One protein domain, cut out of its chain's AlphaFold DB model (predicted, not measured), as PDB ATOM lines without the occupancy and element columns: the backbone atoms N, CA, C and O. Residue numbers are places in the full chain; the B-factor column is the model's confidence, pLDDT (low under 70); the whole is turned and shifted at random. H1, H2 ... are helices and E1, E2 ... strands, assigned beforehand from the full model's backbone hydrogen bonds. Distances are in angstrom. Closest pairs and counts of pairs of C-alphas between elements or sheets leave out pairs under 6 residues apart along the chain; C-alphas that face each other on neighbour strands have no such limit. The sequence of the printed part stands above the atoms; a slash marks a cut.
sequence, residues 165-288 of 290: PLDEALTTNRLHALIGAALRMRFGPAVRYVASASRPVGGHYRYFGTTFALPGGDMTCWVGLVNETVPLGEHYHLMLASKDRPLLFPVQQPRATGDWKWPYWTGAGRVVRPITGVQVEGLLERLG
ATOM      1  N   PRO A 165     205.738 222.178 153.605       95.38
ATOM      2  CA  PRO A 165     205.715 222.421 155.046       95.38
ATOM      3  C   PRO A 165     204.446 223.159 155.495       95.38
ATOM      4  O   PRO A 165     203.830 223.888 154.721       95.38
ATOM      5  N   LEU A 166     204.025 222.971 156.750       94.06
ATOM      6  CA  LEU A 166     202.765 223.543 157.247       94.06
ATOM      7  C   LEU A 166     202.765 225.079 157.236       94.06
ATOM      8  O   LEU A 166     201.742 225.690 156.945       94.06
ATOM      9  N   ASP A 167     203.890 225.701 157.570       90.81
ATOM     10  CA  ASP A 167     204.052 227.152 157.538       90.81
ATOM     11  C   ASP A 167     203.900 227.693 156.115       90.81
ATOM     12  O   ASP A 167     203.113 228.615 155.895       90.81
ATOM     13  N   GLU A 168     204.546 227.065 155.134       90.56
ATOM     14  CA  GLU A 168     204.405 227.435 153.725       90.56
ATOM     15  C   GLU A 168     202.984 227.170 153.217       90.56
ATOM     16  O   GLU A 168     202.384 228.035 152.590       90.56
ATOM     17  N   ALA A 169     202.372 226.044 153.586       91.50
ATOM     18  CA  ALA A 169     200.992 225.728 153.224       91.50
ATOM     19  C   ALA A 169     199.975 226.796 153.661       91.50
ATOM     20  O   ALA A 169     198.926 226.923 153.034       91.50
ATOM     21  N   LEU A 170     200.254 227.526 154.746       89.56
ATOM     22  CA  LEU A 170     199.374 228.559 155.299       89.56
ATOM     23  C   LEU A 170     199.747 229.980 154.855       89.56
ATOM     24  O   LEU A 170     198.963 230.907 155.080       89.56
ATOM     25  N   THR A 171     200.934 230.167 154.276       84.19
ATOM     26  CA  THR A 171     201.490 231.493 153.964       84.19
ATOM     27  C   THR A 171     201.768 231.714 152.480       84.19
ATOM     28  O   THR A 171     201.855 232.868 152.069       84.19
ATOM     29  N   THR A 172     201.838 230.657 151.668       85.56
ATOM     30  CA  THR A 172     202.142 230.707 150.229       85.56
ATOM     31  C   THR A 172     201.061 230.014 149.388       85.56
ATOM     32  O   THR A 172     200.093 229.463 149.921       85.56
ATOM     33  N   ASN A 173     201.205 230.027 148.057       85.75
ATOM     34  CA  ASN A 173     200.301 229.305 147.151       85.75
ATOM     35  C   ASN A 173     200.594 227.799 147.049       85.75
ATOM     36  O   ASN A 173     199.799 227.055 146.475       85.75
ATOM     37  N   ARG A 174     201.696 227.315 147.633       91.31
ATOM     38  CA  ARG A 174     202.180 225.940 147.435       91.31
ATOM     39  C   ARG A 174     201.150 224.861 147.753       91.31
ATOM     40  O   ARG A 174     201.035 223.895 147.008       91.31
ATOM     41  N   LEU A 175     200.364 225.011 148.825       93.50
ATOM     42  CA  LEU A 175     199.313 224.031 149.131       93.50
ATOM     43  C   LEU A 175     198.208 224.036 148.068       93.50
ATOM     44  O   LEU A 175     197.715 222.974 147.691       93.50
ATOM     45  N   HIS A 176     197.817 225.217 147.586       91.56
ATOM     46  CA  HIS A 176     196.807 225.331 146.542       91.56
ATOM     47  C   HIS A 176     197.310 224.730 145.224       91.56
ATOM     48  O   HIS A 176     196.595 223.929 144.624       91.56
ATOM     49  N   ALA A 177     198.557 225.020 144.840       91.94
ATOM     50  CA  ALA A 177     199.214 224.447 143.668       91.94
ATOM     51  C   ALA A 177     199.325 222.917 143.760       91.94
ATOM     52  O   ALA A 177     198.922 222.215 142.831       91.94
ATOM     53  N   LEU A 178     199.778 222.390 144.906       95.31
ATOM     54  CA  LEU A 178     199.864 220.950 145.181       95.31
ATOM     55  C   LEU A 178     198.497 220.265 145.036       95.31
ATOM     56  O   LEU A 178     198.373 219.222 144.392       95.31
ATOM     57  N   ILE A 179     197.452 220.864 145.617       95.38
ATOM     58  CA  ILE A 179     196.085 220.356 145.505       95.38
ATOM     59  C   ILE A 179     195.590 220.426 144.059       95.38
ATOM     60  O   ILE A 179     195.025 219.450 143.565       95.38
ATOM     61  N   GLY A 180     195.801 221.551 143.376       92.75
ATOM     62  CA  GLY A 180     195.408 221.744 141.984       92.75
ATOM     63  C   GLY A 180     196.052 220.706 141.066       92.75
ATOM     64  O   GLY A 180     195.359 220.086 140.261       92.75
ATOM     65  N   ALA A 181     197.348 220.441 141.239       92.94
ATOM     66  CA  ALA A 181     198.072 219.415 140.495       92.94
ATOM     67  C   ALA A 181     197.475 218.015 140.714       92.94
ATOM     68  O   ALA A 181     197.193 217.306 139.744       92.94
ATOM     69  N   ALA A 182     197.197 217.642 141.969       94.81
ATOM     70  CA  ALA A 182     196.566 216.364 142.298       94.81
ATOM     71  C   ALA A 182     195.146 216.238 141.712       94.81
ATOM     72  O   ALA A 182     194.780 215.186 141.184       94.81
ATOM     73  N   LEU A 183     194.351 217.315 141.750       93.62
ATOM     74  CA  LEU A 183     193.013 217.357 141.156       93.62
ATOM     75  C   LEU A 183     193.062 217.153 139.638       93.62
ATOM     76  O   LEU A 183     192.340 216.297 139.127       93.62
ATOM     77  N   ARG A 184     193.920 217.895 138.925       90.38
ATOM     78  CA  ARG A 184     194.073 217.782 137.461       90.38
ATOM     79  C   ARG A 184     194.566 216.399 137.052       90.38
ATOM     80  O   ARG A 184     194.063 215.818 136.094       90.38
ATOM     81  N   MET A 185     195.523 215.847 137.795       90.31
ATOM     82  CA  MET A 185     196.044 214.504 137.544       90.31
ATOM     83  C   MET A 185     194.961 213.433 137.701       90.31
ATOM     84  O   MET A 185     194.880 212.526 136.874       90.31
ATOM     85  N   ARG A 186     194.113 213.553 138.729       91.50
ATOM     86  CA  ARG A 186     193.088 212.553 139.042       91.50
ATOM     87  C   ARG A 186     191.823 212.671 138.194       91.50
ATOM     88  O   ARG A 186     191.268 211.654 137.790       91.50
ATOM     89  N   PHE A 187     191.330 213.887 137.978       90.50
ATOM     90  CA  PHE A 187     190.013 214.137 137.377       90.50
ATOM     91  C   PHE A 187     190.083 214.751 135.973       90.50
ATOM     92  O   PHE A 187     189.044 214.934 135.339       90.50
ATOM     93  N   GLY A 188     191.289 215.025 135.472       87.88
ATOM     94  CA  GLY A 188     191.516 215.623 134.160       87.88
ATOM     95  C   GLY A 188     191.391 217.153 134.152       87.88
ATOM     96  O   GLY A 188     191.077 217.758 135.177       87.88
ATOM     97  N   PRO A 189     191.625 217.790 132.989       81.31
ATOM     98  CA  PRO A 189     191.659 219.251 132.853       81.31
ATOM     99  C   PRO A 189     190.293 219.924 133.061       81.31
ATOM    100  O   PRO A 189     190.225 221.084 133.442       81.31
ATOM    101  N   ALA A 190     189.188 219.185 132.905       84.25
ATOM    102  CA  ALA A 190     187.833 219.704 133.115       84.25
ATOM    103  C   ALA A 190     187.447 219.896 134.600       84.25
ATOM    104  O   ALA A 190     186.331 220.334 134.899       84.25
ATOM    105  N   VAL A 191     188.324 219.530 135.543       89.44
ATOM    106  CA  VAL A 191     188.106 219.790 136.970       89.44
ATOM    107  C   VAL A 191     188.219 221.289 137.238       89.44
ATOM    108  O   VAL A 191     189.204 221.928 136.883       89.44
ATOM    109  N   ARG A 192     187.216 221.862 137.904       89.19
ATOM    110  CA  ARG A 192     187.247 223.279 138.290       89.19
ATOM    111  C   ARG A 192     187.564 223.386 139.758       89.19
ATOM    112  O   ARG A 192     186.988 222.651 140.560       89.19
ATOM    113  N   TYR A 193     188.419 224.319 140.131       90.25
ATOM    114  CA  TYR A 193     188.735 224.541 141.529       90.25
ATOM    115  C   TYR A 193     189.125 225.982 141.797       90.25
ATOM    116  O   TYR A 193     189.568 226.695 140.911       90.25
ATOM    117  N   VAL A 194     188.902 226.401 143.036       87.88
ATOM    118  CA  VAL A 194     189.189 227.749 143.512       87.88
ATOM    119  C   VAL A 194     189.720 227.676 144.932       87.88
ATOM    120  O   VAL A 194     189.273 226.858 145.748       87.88
ATOM    121  N   ALA A 195     190.674 228.542 145.243       87.94
ATOM    122  CA  ALA A 195     191.170 228.680 146.597       87.94
ATOM    123  C   ALA A 195     190.039 229.116 147.550       87.94
ATOM    124  O   ALA A 195     189.178 229.933 147.221       87.94
ATOM    125  N   SER A 196     190.014 228.525 148.742       88.00
ATOM    126  CA  SER A 196     188.928 228.647 149.711       88.00
ATOM    127  C   SER A 196     189.484 228.625 151.128       88.00
ATOM    128  O   SER A 196     189.950 227.594 151.624       88.00
ATOM    129  N   ALA A 197     189.427 229.776 151.794       89.81
ATOM    130  CA  ALA A 197     189.954 229.957 153.138       89.81
ATOM    131  C   ALA A 197     189.012 230.793 154.008       89.81
ATOM    132  O   ALA A 197     188.308 231.692 153.544       89.81
ATOM    133  N   SER A 198     189.018 230.493 155.301       90.38
ATOM    134  CA  SER A 198     188.421 231.350 156.326       90.38
ATOM    135  C   SER A 198     189.206 232.658 156.484       90.38
ATOM    136  O   SER A 198     190.363 232.756 156.083       90.38
ATOM    137  N   ARG A 199     188.612 233.674 157.120       87.19
ATOM    138  CA  ARG A 199     189.399 234.828 157.582       87.19
ATOM    139  C   ARG A 199     190.292 234.395 158.753       87.19
ATOM    140  O   ARG A 199     189.775 233.726 159.654       87.19
ATOM    141  N   PRO A 200     191.575 234.791 158.786       86.25
ATOM    142  CA  PRO A 200     192.442 234.451 159.901       86.25
ATOM    143  C   PRO A 200     191.998 235.187 161.173       86.25
ATOM    144  O   PRO A 200     191.663 236.373 161.138       86.25
ATOM    145  N   VAL A 201     192.007 234.489 162.309       87.50
ATOM    146  CA  VAL A 201     191.723 235.037 163.643       87.50
ATOM    147  C   VAL A 201     192.933 234.763 164.522       87.50
ATOM    148  O   VAL A 201     193.303 233.610 164.724       87.50
ATOM    149  N   GLY A 202     193.583 235.823 165.009       85.00
ATOM    150  CA  GLY A 202     194.831 235.693 165.768       85.00
ATOM    151  C   GLY A 202     195.975 235.064 164.963       85.00
ATOM    152  O   GLY A 202     196.803 234.379 165.540       85.00
ATOM    153  N   GLY A 203     195.992 235.242 163.636       85.81
ATOM    154  CA  GLY A 203     196.994 234.638 162.747       85.81
ATOM    155  C   GLY A 203     196.698 233.195 162.320       85.81
ATOM    156  O   GLY A 203     197.448 232.641 161.525       85.81
ATOM    157  N   HIS A 204     195.595 232.598 162.780       91.25
ATOM    158  CA  HIS A 204     195.234 231.217 162.458       91.25
ATOM    159  C   HIS A 204     193.962 231.134 161.615       91.25
ATOM    160  O   HIS A 204     192.997 231.867 161.839       91.25
ATOM    161  N   TYR A 205     193.939 230.202 160.669       92.56
ATOM    162  CA  TYR A 205     192.769 229.895 159.856       92.56
ATOM    163  C   TYR A 205     191.904 228.843 160.555       92.56
ATOM    164  O   TYR A 205     192.424 227.908 161.157       92.56
ATOM    165  N   ARG A 206     190.576 228.946 160.433       94.75
ATOM    166  CA  ARG A 206     189.662 227.827 160.737       94.75
ATOM    167  C   ARG A 206     189.837 226.706 159.724       94.75
ATOM    168  O   ARG A 206     189.921 225.540 160.091       94.75
ATOM    169  N   TYR A 207     189.890 227.092 158.458       94.19
ATOM    170  CA  TYR A 207     190.185 226.232 157.324       94.19
ATOM    171  C   TYR A 207     190.902 227.031 156.231       94.19
ATOM    172  O   TYR A 207     190.684 228.243 156.097       94.19
ATOM    173  N   PHE A 208     191.738 226.340 155.463       93.56
ATOM    174  CA  PHE A 208     192.495 226.860 154.328       93.56
ATOM    175  C   PHE A 208     192.692 225.736 153.307       93.56
ATOM    176  O   PHE A 208     193.202 224.674 153.654       93.56
ATOM    177  N   GLY A 209     192.263 225.920 152.064       93.88
ATOM    178  CA  GLY A 209     192.325 224.861 151.065       93.88
ATOM    179  C   GLY A 209     191.697 225.252 149.741       93.88
ATOM    180  O   GLY A 209     191.729 226.411 149.339       93.88
ATOM    181  N   THR A 210     191.086 224.272 149.088       94.25
ATOM    182  CA  THR A 210     190.572 224.390 147.727       94.25
ATOM    183  C   THR A 210     189.177 223.796 147.650       94.25
ATOM    184  O   THR A 210     188.972 222.626 147.973       94.25
ATOM    185  N   THR A 211     188.209 224.591 147.201       94.69
ATOM    186  CA  THR A 211     186.891 224.089 146.802       94.69
ATOM    187  C   THR A 211     186.962 223.674 145.339       94.69
ATOM    188  O   THR A 211     187.526 224.401 144.530       94.69
ATOM    189  N   PHE A 212     186.394 222.523 144.992       94.75
ATOM    190  CA  PHE A 212     186.437 222.000 143.633       94.75
ATOM    191  C   PHE A 212     185.129 221.332 143.210       94.75
ATOM    192  O   PHE A 212     184.308 220.910 144.032       94.75
ATOM    193  N   ALA A 213     184.964 221.256 141.896       93.38
ATOM    194  CA  ALA A 213     183.891 220.587 141.195       93.38
ATOM    195  C   ALA A 213     184.486 219.487 140.318       93.38
ATOM    196  O   ALA A 213     185.442 219.724 139.575       93.38
ATOM    197  N   LEU A 214     183.894 218.295 140.378       91.50
ATOM    198  CA  LEU A 214     184.176 217.249 139.397       91.50
ATOM    199  C   LEU A 214     183.725 217.705 137.996       91.50
ATOM    200  O   LEU A 214     182.876 218.598 137.903       91.50
ATOM    201  N   PRO A 215     184.258 217.111 136.911       88.56
ATOM    202  CA  PRO A 215     183.879 217.478 135.549       88.56
ATOM    203  C   PRO A 215     182.354 217.524 135.354       88.56
ATOM    204  O   PRO A 215     181.651 216.564 135.665       88.56
ATOM    205  N   GLY A 216     181.843 218.664 134.879       85.06
ATOM    206  CA  GLY A 216     180.407 218.901 134.663       85.06
ATOM    207  C   GLY A 216     179.559 219.119 135.928       85.06
ATOM    208  O   GLY A 216     178.348 219.280 135.816       85.06
ATOM    209  N   GLY A 217     180.167 219.124 137.116       89.25
ATOM    210  CA  GLY A 217     179.477 219.274 138.396       89.25
ATOM    211  C   GLY A 217     179.565 220.672 139.013       89.25
ATOM    212  O   GLY A 217     180.228 221.585 138.506       89.25
ATOM    213  N   ASP A 218     178.913 220.806 140.166       92.19
ATOM    214  CA  ASP A 218     178.963 221.988 141.024       92.19
ATOM    215  C   ASP A 218     180.136 221.935 142.014       92.19
ATOM    216  O   ASP A 218     180.722 220.886 142.279       92.19
ATOM    217  N   MET A 219     180.460 223.088 142.607       93.06
ATOM    218  CA  MET A 219     181.477 223.239 143.658       93.06
ATOM    219  C   MET A 219     181.006 222.597 144.980       93.06
ATOM    220  O   MET A 219     180.574 223.282 145.924       93.06
ATOM    221  N   THR A 220     181.024 221.263 145.026       95.06
ATOM    222  CA  THR A 220     180.484 220.439 146.119       95.06
ATOM    223  C   THR A 220     181.542 219.675 146.902       95.06
ATOM    224  O   THR A 220     181.201 219.065 147.913       95.06
ATOM    225  N   CYS A 221     182.813 219.750 146.499       96.69
ATOM    226  CA  CYS A 221     183.930 219.114 147.189       96.69
ATOM    227  C   CYS A 221     184.951 220.152 147.680       96.69
ATOM    228  O   CYS A 221     185.055 221.256 147.143       96.69
ATOM    229  N   TRP A 222     185.680 219.830 148.746       97.44
ATOM    230  CA  TRP A 222     186.709 220.696 149.319       97.44
ATOM    231  C   TRP A 222     187.803 219.856 149.947       97.44
ATOM    232  O   TRP A 222     187.507 218.902 150.658       97.44
ATOM    233  N   VAL A 223     189.054 220.226 149.721       98.06
ATOM    234  CA  VAL A 223     190.219 219.575 150.321       98.06
ATOM    235  C   VAL A 223     191.175 220.636 150.847       98.06
ATOM    236  O   VAL A 223     191.354 221.682 150.224       98.06
ATOM    237  N   GLY A 224     191.776 220.389 152.006       97.50
ATOM    238  CA  GLY A 224     192.726 221.318 152.599       97.50
ATOM    239  C   GLY A 224     192.938 221.110 154.086       97.50
ATOM    240  O   GLY A 224     192.675 220.045 154.640       97.50
ATOM    241  N   LEU A 225     193.434 222.151 154.735       97.81
ATOM    242  CA  LEU A 225     193.762 222.183 156.147       97.81
ATOM    243  C   LEU A 225     192.593 222.703 156.974       97.81
ATOM    244  O   LEU A 225     192.001 223.731 156.647       97.81
ATOM    245  N   VAL A 226     192.291 222.020 158.076       97.38
ATOM    246  CA  VAL A 226     191.307 222.446 159.080       97.38
ATOM    247  C   VAL A 226     191.977 222.513 160.441       97.38
ATOM    248  O   VAL A 226     192.714 221.600 160.805       97.38
ATOM    249  N   ASN A 227     191.729 223.584 161.193       96.69
ATOM    250  CA  ASN A 227     192.278 223.733 162.536       96.69
ATOM    251  C   ASN A 227     191.740 222.636 163.464       96.69
ATOM    252  O   ASN A 227     190.545 222.332 163.455       96.69
ATOM    253  N   GLU A 228     192.620 222.063 164.281       93.50
ATOM    254  CA  GLU A 228     192.280 220.982 165.207       93.50
ATOM    255  C   GLU A 228     191.316 221.458 166.310       93.50
ATOM    256  O   GLU A 228     190.440 220.706 166.750       93.50
ATOM    257  N   THR A 229     191.438 222.715 166.749       90.06
ATOM    258  CA  THR A 229     190.805 223.200 167.980       90.06
ATOM    259  C   THR A 229     189.944 224.444 167.785       90.06
ATOM    260  O   THR A 229     190.094 225.225 166.849       90.06
ATOM    261  N   VAL A 230     189.019 224.641 168.728       88.12
ATOM    262  CA  VAL A 230     188.380 225.933 169.004       88.12
ATOM    263  C   VAL A 230     188.502 226.156 170.518       88.12
ATOM    264  O   VAL A 230     187.897 225.371 171.257       88.12
ATOM    265  N   PRO A 231     189.264 227.156 171.014       91.25
ATOM    266  CA  PRO A 231     189.993 228.213 170.285       91.25
ATOM    267  C   PRO A 231     191.038 227.712 169.272       91.25
ATOM    268  O   PRO A 231     191.530 226.593 169.401       91.25
ATOM    269  N   LEU A 232     191.337 228.526 168.251       94.44
ATOM    270  CA  LEU A 232     192.263 228.158 167.168       94.44
ATOM    271  C   LEU A 232     193.703 228.069 167.682       94.44
ATOM    272  O   LEU A 232     194.097 228.875 168.523       94.44
ATOM    273  N   GLY A 233     194.472 227.120 167.150       92.19
ATOM    274  CA  GLY A 233     195.891 226.952 167.471       92.19
ATOM    275  C   GLY A 233     196.762 226.663 166.248       92.19
ATOM    276  O   GLY A 233     196.349 226.848 165.104       92.19
ATOM    277  N   GLU A 234     197.976 226.176 166.500       92.69
ATOM    278  CA  GLU A 234     198.993 225.893 165.473       92.69
ATOM    279  C   GLU A 234     198.820 224.532 164.785       92.69
ATOM    280  O   GLU A 234     199.602 224.160 163.911       92.69
ATOM    281  N   HIS A 235     197.828 223.745 165.193       95.62
ATOM    282  CA  HIS A 235     197.668 222.375 164.725       95.62
ATOM    283  C   HIS A 235     196.535 222.269 163.714       95.62
ATOM    284  O   HIS A 235     195.415 222.726 163.951       95.62
ATOM    285  N   TYR A 236     196.847 221.640 162.584       97.75
ATOM    286  CA  TYR A 236     195.934 221.471 161.465       97.75
ATOM    287  C   TYR A 236     195.862 220.009 161.051       97.75
ATOM    288  O   TYR A 236     196.837 219.259 161.138       97.75
ATOM    289  N   HIS A 237     194.691 219.606 160.578       97.75
ATOM    290  CA  HIS A 237     194.451 218.319 159.947       97.75
ATOM    291  C   HIS A 237     194.278 218.515 158.445       97.75
ATOM    292  O   HIS A 237     193.587 219.442 158.026       97.75
ATOM    293  N   LEU A 238     194.851 217.616 157.643       98.25
ATOM    294  CA  LEU A 238     194.569 217.559 156.212       98.25
ATOM    295  C   LEU A 238     193.282 216.756 156.000       98.25
ATOM    296  O   LEU A 238     193.186 215.590 156.399       98.25
ATOM    297  N   MET A 239     192.275 217.391 155.410       98.25
ATOM    298  CA  MET A 239     190.908 216.887 155.348       98.25
ATOM    299  C   MET A 239     190.291 217.061 153.968       98.25
ATOM    300  O   MET A 239     190.684 217.927 153.191       98.25
ATOM    301  N   LEU A 240     189.292 216.226 153.695       98.12
ATOM    302  CA  LEU A 240     188.431 216.284 152.523       98.12
ATOM    303  C   LEU A 240     186.979 216.308 153.006       98.12
ATOM    304  O   LEU A 240     186.600 215.555 153.907       98.12
ATOM    305  N   ALA A 241     186.172 217.159 152.387       97.62
ATOM    306  CA  ALA A 241     184.752 217.298 152.648       97.62
ATOM    307  C   ALA A 241     183.945 217.237 151.349       97.62
ATOM    308  O   ALA A 241     184.424 217.636 150.283       97.62
ATOM    309  N   SER A 242     182.695 216.794 151.456       96.38
ATOM    310  CA  SER A 242     181.709 216.866 150.381       96.38
ATOM    311  C   SER A 242     180.339 217.319 150.897       96.38
ATOM    312  O   SER A 242     179.930 216.986 152.014       96.38
ATOM    313  N   LYS A 243     179.623 218.090 150.069       95.12
ATOM    314  CA  LYS A 243     178.227 218.488 150.296       95.12
ATOM    315  C   LYS A 243     177.230 217.367 150.009       95.12
ATOM    316  O   LYS A 243     176.187 217.320 150.651       95.12
ATOM    317  N   ASP A 244     177.508 216.533 149.013       92.06
ATOM    318  CA  ASP A 244     176.487 215.741 148.321       92.06
ATOM    319  C   ASP A 244     176.785 214.239 148.268       92.06
ATOM    320  O   ASP A 244     175.849 213.460 148.090       92.06
ATOM    321  N   ARG A 245     178.033 213.811 148.500       91.50
ATOM    322  CA  ARG A 245     178.419 212.395 148.452       91.50
ATOM    323  C   ARG A 245     179.111 211.897 149.725       91.50
ATOM    324  O   ARG A 245     180.014 212.567 150.234       91.50
ATOM    325  N   PRO A 246     178.756 210.694 150.210       94.69
ATOM    326  CA  PRO A 246     179.513 210.011 151.252       94.69
ATOM    327  C   PRO A 246     180.979 209.800 150.861       94.69
ATOM    328  O   PRO A 246     181.294 209.562 149.697       94.69
ATOM    329  N   LEU A 247     181.865 209.853 151.856       96.44
ATOM    330  CA  LEU A 247     183.304 209.650 151.693       96.44
ATOM    331  C   LEU A 247     183.734 208.341 152.357       96.44
ATOM    332  O   LEU A 247     183.184 207.947 153.390       96.44
ATOM    333  N   LEU A 248     184.754 207.692 151.799       96.19
ATOM    334  CA  LEU A 248     185.403 206.554 152.445       96.19
ATOM    335  C   LEU A 248     186.090 207.002 153.742       96.19
ATOM    336  O   LEU A 248     186.665 208.089 153.814       96.19
ATOM    337  N   PHE A 249     186.058 206.136 154.759       95.50
ATOM    338  CA  PHE A 249     186.608 206.400 156.097       95.50
ATOM    339  C   PHE A 249     186.056 207.703 156.707       95.50
ATOM    340  O   PHE A 249     186.812 208.661 156.912       95.50
ATOM    341  N   PRO A 250     184.736 207.777 156.949       96.50
ATOM    342  CA  PRO A 250     184.107 208.997 157.419       96.50
ATOM    343  C   PRO A 250     184.589 209.365 158.823       96.50
ATOM    344  O   PRO A 250     184.785 208.508 159.687       96.50
ATOM    345  N   VAL A 251     184.727 210.664 159.055       96.31
ATOM    346  CA  VAL A 251     185.010 211.254 160.366       96.31
ATOM    347  C   VAL A 251     183.950 212.295 160.705       96.31
ATOM    348  O   VAL A 251     183.186 212.732 159.845       96.31
ATOM    349  N   GLN A 252     183.892 212.700 161.971       93.75
ATOM    350  CA  GLN A 252     183.018 213.798 162.373       93.75
ATOM    351  C   GLN A 252     183.514 215.129 161.801       93.75
ATOM    352  O   GLN A 252     184.720 215.352 161.680       93.75
ATOM    353  N   GLN A 253     182.576 216.026 161.494       94.00
ATOM    354  CA  GLN A 253     182.884 217.394 161.101       94.00
ATOM    355  C   GLN A 253     183.751 218.078 162.176       94.00
ATOM    356  O   GLN A 253     183.388 218.064 163.359       94.00
ATOM    357  N   PRO A 254     184.876 218.704 161.792       93.38
ATOM    358  CA  PRO A 254     185.697 219.474 162.714       93.38
ATOM    359  C   PRO A 254     184.925 220.623 163.358       93.38
ATOM    360  O   PRO A 254     184.155 221.330 162.710       93.38
ATOM    361  N   ARG A 255     185.191 220.890 164.639       91.44
ATOM    362  CA  ARG A 255     184.549 222.012 165.346       91.44
ATOM    363  C   ARG A 255     184.878 223.370 164.715       91.44
ATOM    364  O   ARG A 255     184.036 224.265 164.730       91.44
ATOM    365  N   ALA A 256     186.080 223.524 164.154       91.62
ATOM    366  CA  ALA A 256     186.529 224.767 163.526       91.62
ATOM    367  C   ALA A 256     185.697 225.157 162.291       91.62
ATOM    368  O   ALA A 256     185.561 226.348 162.008       91.62
ATOM    369  N   THR A 257     185.094 224.180 161.604       90.94
ATOM    370  CA  THR A 257     184.237 224.376 160.425       90.94
ATOM    371  C   THR A 257     182.752 224.326 160.783       90.94
ATOM    372  O   THR A 257     181.933 224.004 159.933       90.94
ATOM    373  N   GLY A 258     182.361 224.612 162.031       84.56
ATOM    374  CA  GLY A 258     180.960 224.522 162.476       84.56
ATOM    375  C   GLY A 258     179.966 225.431 161.728       84.56
ATOM    376  O   GLY A 258     178.759 225.256 161.854       84.56
ATOM    377  N   ASP A 259     180.455 226.390 160.943       83.25
ATOM    378  CA  ASP A 259     179.683 227.223 160.013       83.25
ATOM    379  C   ASP A 259     179.369 226.526 158.675       83.25
ATOM    380  O   ASP A 259     178.526 226.992 157.905       83.25
ATOM    381  N   TRP A 260     180.002 225.386 158.396       90.56
ATOM    382  CA  TRP A 260     179.770 224.595 157.196       90.56
ATOM    383  C   TRP A 260     178.588 223.647 157.376       90.56
ATOM    384  O   TRP A 260     178.472 222.939 158.372       90.56
ATOM    385  N   LYS A 261     177.743 223.569 156.345       88.44
ATOM    386  CA  LYS A 261     176.627 222.610 156.248       88.44
ATOM    387  C   LYS A 261     176.986 221.358 155.437       88.44
ATOM    388  O   LYS A 261     176.118 220.769 154.806       88.44
ATOM    389  N   TRP A 262     178.269 221.011 155.370       93.88
ATOM    390  CA  TRP A 262     178.761 219.905 154.549       93.88
ATOM    391  C   TRP A 262     178.718 218.623 155.383       93.88
ATOM    392  O   TRP A 262     179.417 218.564 156.396       93.88
ATOM    393  N   PRO A 263     177.892 217.628 155.023       93.69
ATOM    394  CA  PRO A 263     177.620 216.494 155.900       93.69
ATOM    395  C   PRO A 263     178.703 215.410 155.868       93.69
ATOM    396  O   PRO A 263     178.769 214.606 156.797       93.69
ATOM    397  N   TYR A 264     179.557 215.370 154.842       97.31
ATOM    398  CA  TYR A 264     180.509 214.278 154.650       97.31
ATOM    399  C   TYR A 264     181.949 214.761 154.809       97.31
ATOM    400  O   TYR A 264     182.375 215.676 154.106       97.31
ATOM    401  N   TRP A 265     182.699 214.126 155.714       97.88
ATOM    402  CA  TRP A 265     184.087 214.472 156.037       97.88
ATOM    403  C   TRP A 265     184.965 213.227 156.138       97.88
ATOM    404  O   TRP A 265     184.534 212.185 156.626       97.88
ATOM    405  N   THR A 266     186.222 213.358 155.729       97.94
ATOM    406  CA  THR A 266     187.307 212.395 155.957       97.94
ATOM    407  C   THR A 266     188.630 213.152 156.133       97.94
ATOM    408  O   THR A 266     188.702 214.358 155.884       97.94
ATOM    409  N   GLY A 267     189.698 212.487 156.579       96.38
ATOM    410  CA  GLY A 267     190.994 213.150 156.750       96.38
ATOM    411  C   GLY A 267     192.199 212.222 156.840       96.38
ATOM    412  O   GLY A 267     192.082 211.049 157.197       96.38
ATOM    413  N   ALA A 268     193.371 212.759 156.509       94.38
ATOM    414  CA  ALA A 268     194.663 212.078 156.609       94.38
ATOM    415  C   ALA A 268     195.289 212.212 158.011       94.38
ATOM    416  O   ALA A 268     196.358 211.665 158.269       94.38
ATOM    417  N   GLY A 269     194.602 212.905 158.924       92.81
ATOM    418  CA  GLY A 269     195.056 213.163 160.284       92.81
ATOM    419  C   GLY A 269     195.826 214.474 160.403       92.81
ATOM    420  O   GLY A 269     195.765 215.342 159.526       92.81
ATOM    421  N   ARG A 270     196.518 214.623 161.532       95.94
ATOM    422  CA  ARG A 270     197.278 215.823 161.871       95.94
ATOM    423  C   ARG A 270     198.512 215.978 160.991       95.94
ATOM    424  O   ARG A 270     199.285 215.037 160.816       95.94
ATOM    425  N   VAL A 271     198.723 217.192 160.496       96.50
ATOM    426  CA  VAL A 271     199.915 217.562 159.735       96.50
ATOM    427  C   VAL A 271     201.068 217.774 160.710       96.50
ATOM    428  O   VAL A 271     201.135 218.773 161.421       96.50
ATOM    429  N   VAL A 272     201.954 216.782 160.780       94.62
ATOM    430  CA  VAL A 272     203.199 216.807 161.577       94.62
ATOM    431  C   VAL A 272     204.452 216.638 160.709       94.62
ATOM    432  O   VAL A 272     205.569 216.623 161.216       94.62
ATOM    433  N   ARG A 273     204.255 216.471 159.400       95.44
ATOM    434  CA  ARG A 273     205.275 216.389 158.351       95.44
ATOM    435  C   ARG A 273     204.802 217.226 157.160       95.44
ATOM    436  O   ARG A 273     203.594 217.475 157.083       95.44
ATOM    437  N   PRO A 274     205.708 217.628 156.256       97.44
ATOM    438  CA  PRO A 274     205.330 218.260 154.999       97.44
ATOM    439  C   PRO A 274     204.243 217.474 154.260       97.44
ATOM    440  O   PRO A 274     204.226 216.241 154.270       97.44
ATOM    441  N   ILE A 275     203.317 218.214 153.660       97.94
ATOM    442  CA  ILE A 275     202.192 217.680 152.903       97.94
ATOM    443  C   ILE A 275     202.700 217.275 151.523       97.94
ATOM    444  O   ILE A 275     203.379 218.060 150.865       97.94
ATOM    445  N   THR A 276     202.362 216.073 151.065       96.62
ATOM    446  CA  THR A 276     202.823 215.558 149.768       96.62
ATOM    447  C   THR A 276     201.671 215.325 148.799       96.62
ATOM    448  O   THR A 276     200.525 215.105 149.207       96.62
ATOM    449  N   GLY A 277     201.974 215.312 147.498       94.19
ATOM    450  CA  GLY A 277     200.984 215.015 146.457       94.19
ATOM    451  C   GLY A 277     200.306 213.658 146.668       94.19
ATOM    452  O   GLY A 277     199.093 213.554 146.526       94.19
ATOM    453  N   VAL A 278     201.056 212.656 147.142       94.44
ATOM    454  CA  VAL A 278     200.541 211.314 147.473       94.44
ATOM    455  C   VAL A 278     199.498 211.362 148.593       94.44
ATOM    456  O   VAL A 278     198.492 210.659 148.541       94.44
ATOM    457  N   GLN A 279     199.701 212.200 149.617       95.81
ATOM    458  CA  GLN A 279     198.717 212.354 150.694       95.81
ATOM    459  C   GLN A 279     197.429 213.013 150.199       95.81
ATOM    460  O   GLN A 279     196.340 212.612 150.615       95.81
ATOM    461  N   VAL A 280     197.549 214.013 149.322       97.25
ATOM    462  CA  VAL A 280     196.390 214.668 148.709       97.25
ATOM    463  C   VAL A 280     195.653 213.687 147.798       97.25
ATOM    464  O   VAL A 280     194.441 213.538 147.924       97.25
ATOM    465  N   GLU A 281     196.362 212.960 146.941       95.56
ATOM    466  CA  GLU A 281     195.783 211.949 146.055       95.56
ATOM    467  C   GLU A 281     195.049 210.852 146.838       95.56
ATOM    468  O   GLU A 281     193.876 210.591 146.570       95.56
ATOM    469  N   GLY A 282     195.673 210.302 147.883       95.31
ATOM    470  CA  GLY A 282     195.046 209.308 148.758       95.31
ATOM    471  C   GLY A 282     193.840 209.841 149.545       95.31
ATOM    472  O   GLY A 282     192.991 209.064 149.989       95.31
ATOM    473  N   LEU A 283     193.717 211.162 149.727       96.12
ATOM    474  CA  LEU A 283     192.474 211.773 150.203       96.12
ATOM    475  C   LEU A 283     191.426 211.838 149.101       96.12
ATOM    476  O   LEU A 283     190.289 211.440 149.342       96.12
ATOM    477  N   LEU A 284     191.790 212.299 147.906       96.88
ATOM    478  CA  LEU A 284     190.876 212.396 146.767       96.88
ATOM    479  C   LEU A 284     190.323 211.025 146.337       96.88
ATOM    480  O   LEU A 284     189.192 210.944 145.861       96.88
ATOM    481  N   GLU A 285     191.061 209.936 146.562       95.69
ATOM    482  CA  GLU A 285     190.579 208.556 146.395       95.69
ATOM    483  C   GLU A 285     189.354 208.221 147.245       95.69
ATOM    484  O   GLU A 285     188.516 207.405 146.853       95.69
ATOM    485  N   ARG A 286     189.188 208.899 148.381       96.06
ATOM    486  CA  ARG A 286     188.070 208.666 149.299       96.06
ATOM    487  C   ARG A 286     186.746 209.222 148.794       96.06
ATOM    488  O   ARG A 286     185.722 208.929 149.404       96.06
ATOM    489  N   LEU A 287     186.745 209.969 147.688       92.75
ATOM    490  CA  LEU A 287     185.523 210.314 146.953       92.75
ATOM    491  C   LEU A 287     184.864 209.093 146.292       92.75
ATOM    492  O   LEU A 287     183.710 209.196 145.884       92.75
ATOM    493  N   GLY A 288     185.575 207.961 146.197       82.31
ATOM    494  CA  GLY A 288     185.113 206.766 145.497       82.31
ATOM    495  C   GLY A 288     185.190 206.903 143.973       82.31
ATOM    496  O   GLY A 288     185.732 207.876 143.443       82.31
TER     497      GLY A 288
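Overview. This is residues 165 to 288 of the 290 residues of an uncharacterized protein of Chloroflexi bacterium (strain G233) (UniProt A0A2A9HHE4). Picture a twisted wall of five antiparallel strands with two helices, H2 and H3, packed over one face of it; the short H1 makes a corner with H2, and the long link of residues 243 to 263 folds over the side away from the helices. The sheet runs E1 E2 E3 E4 E5 and is a meander, each strand the antiparallel neighbour of the one before. The printed part has 124 residues with three named helices and five named strands, in the order H1 H2 E1 E2 E3 E4 E5 H3, and its class is mixed, helices and strands. It is compact, with a radius of gyration of the C-alphas of 13.2 A and spans of 38 by 27 by 23 A.

Along the chain. Start in the sheet at C-alpha 192, (187.247, 223.279, 138.290), where E1, residues 192 to 197, begins. Next come E2, residues 207 to 213, E3, residues 221 to 227, E4, residues 236 to 242, 18.6 A long, and E5, residues 264 to 270, 18.3 A long. Look before the sheet for H1, residues 166 to 171, and for H2, residues 174 to 187, which starts at C-alpha 174, (202.180, 225.940, 147.435), and is 19.7 A long. After the sheet, H3, residues 277 to 287, runs 16.2 A to C-alpha 287 at (185.523, 210.314, 146.953).

Arrangement. Trace the sheet from edge strand E1 to edge strand E5. Hairpin E1 and E2 has N 194 and O 211 within hydrogen-bond range at 2.9 A; hairpin E2 and E3 has N 210 and O 223 at 2.8 A. Hairpin E3 and E4 has N 224 and O 239 at 2.9 A; hairpin E4 and E5 has N 240 and O 266 at 2.9 A. H2 lies over E2 at a height over the sheet of 9.0 A, along the strands, at 25 degrees to E2 on the local plane; their closest C-alphas are those of His 176 and Gly 209, 6.4 A apart. On the same face, H3 lies over E4 at a height of 8.6 A, along the strands, with the C-alphas of Leu 240 and Leu 283 closest at 6.5 A. H2 and H3 touch, closest at the C-alphas of Ala 182 and Glu 281, 5.8 A, at a steep tilt of 51 degrees, the same way. H1 only grazes the sheet with residues 166 to 170, and H1 and H2 touch only at the corner, closest at the C-alphas of Ala 169 and Leu 175, 4.7 A. H1 and H3 are apart. Every O i to N i+4 pair is within hydrogen-bond range in H1 and H2, and 5 of 7 are in H3.

Size, cuts and confidence. The two C-alphas farthest apart are those of Pro 189 and Pro 231, 38.5 A. The printed part has no cut, and its one long link is E4 to E5, with 21 residues. The mean pLDDT of the printed part is 92.8, and no printed residue is under 70.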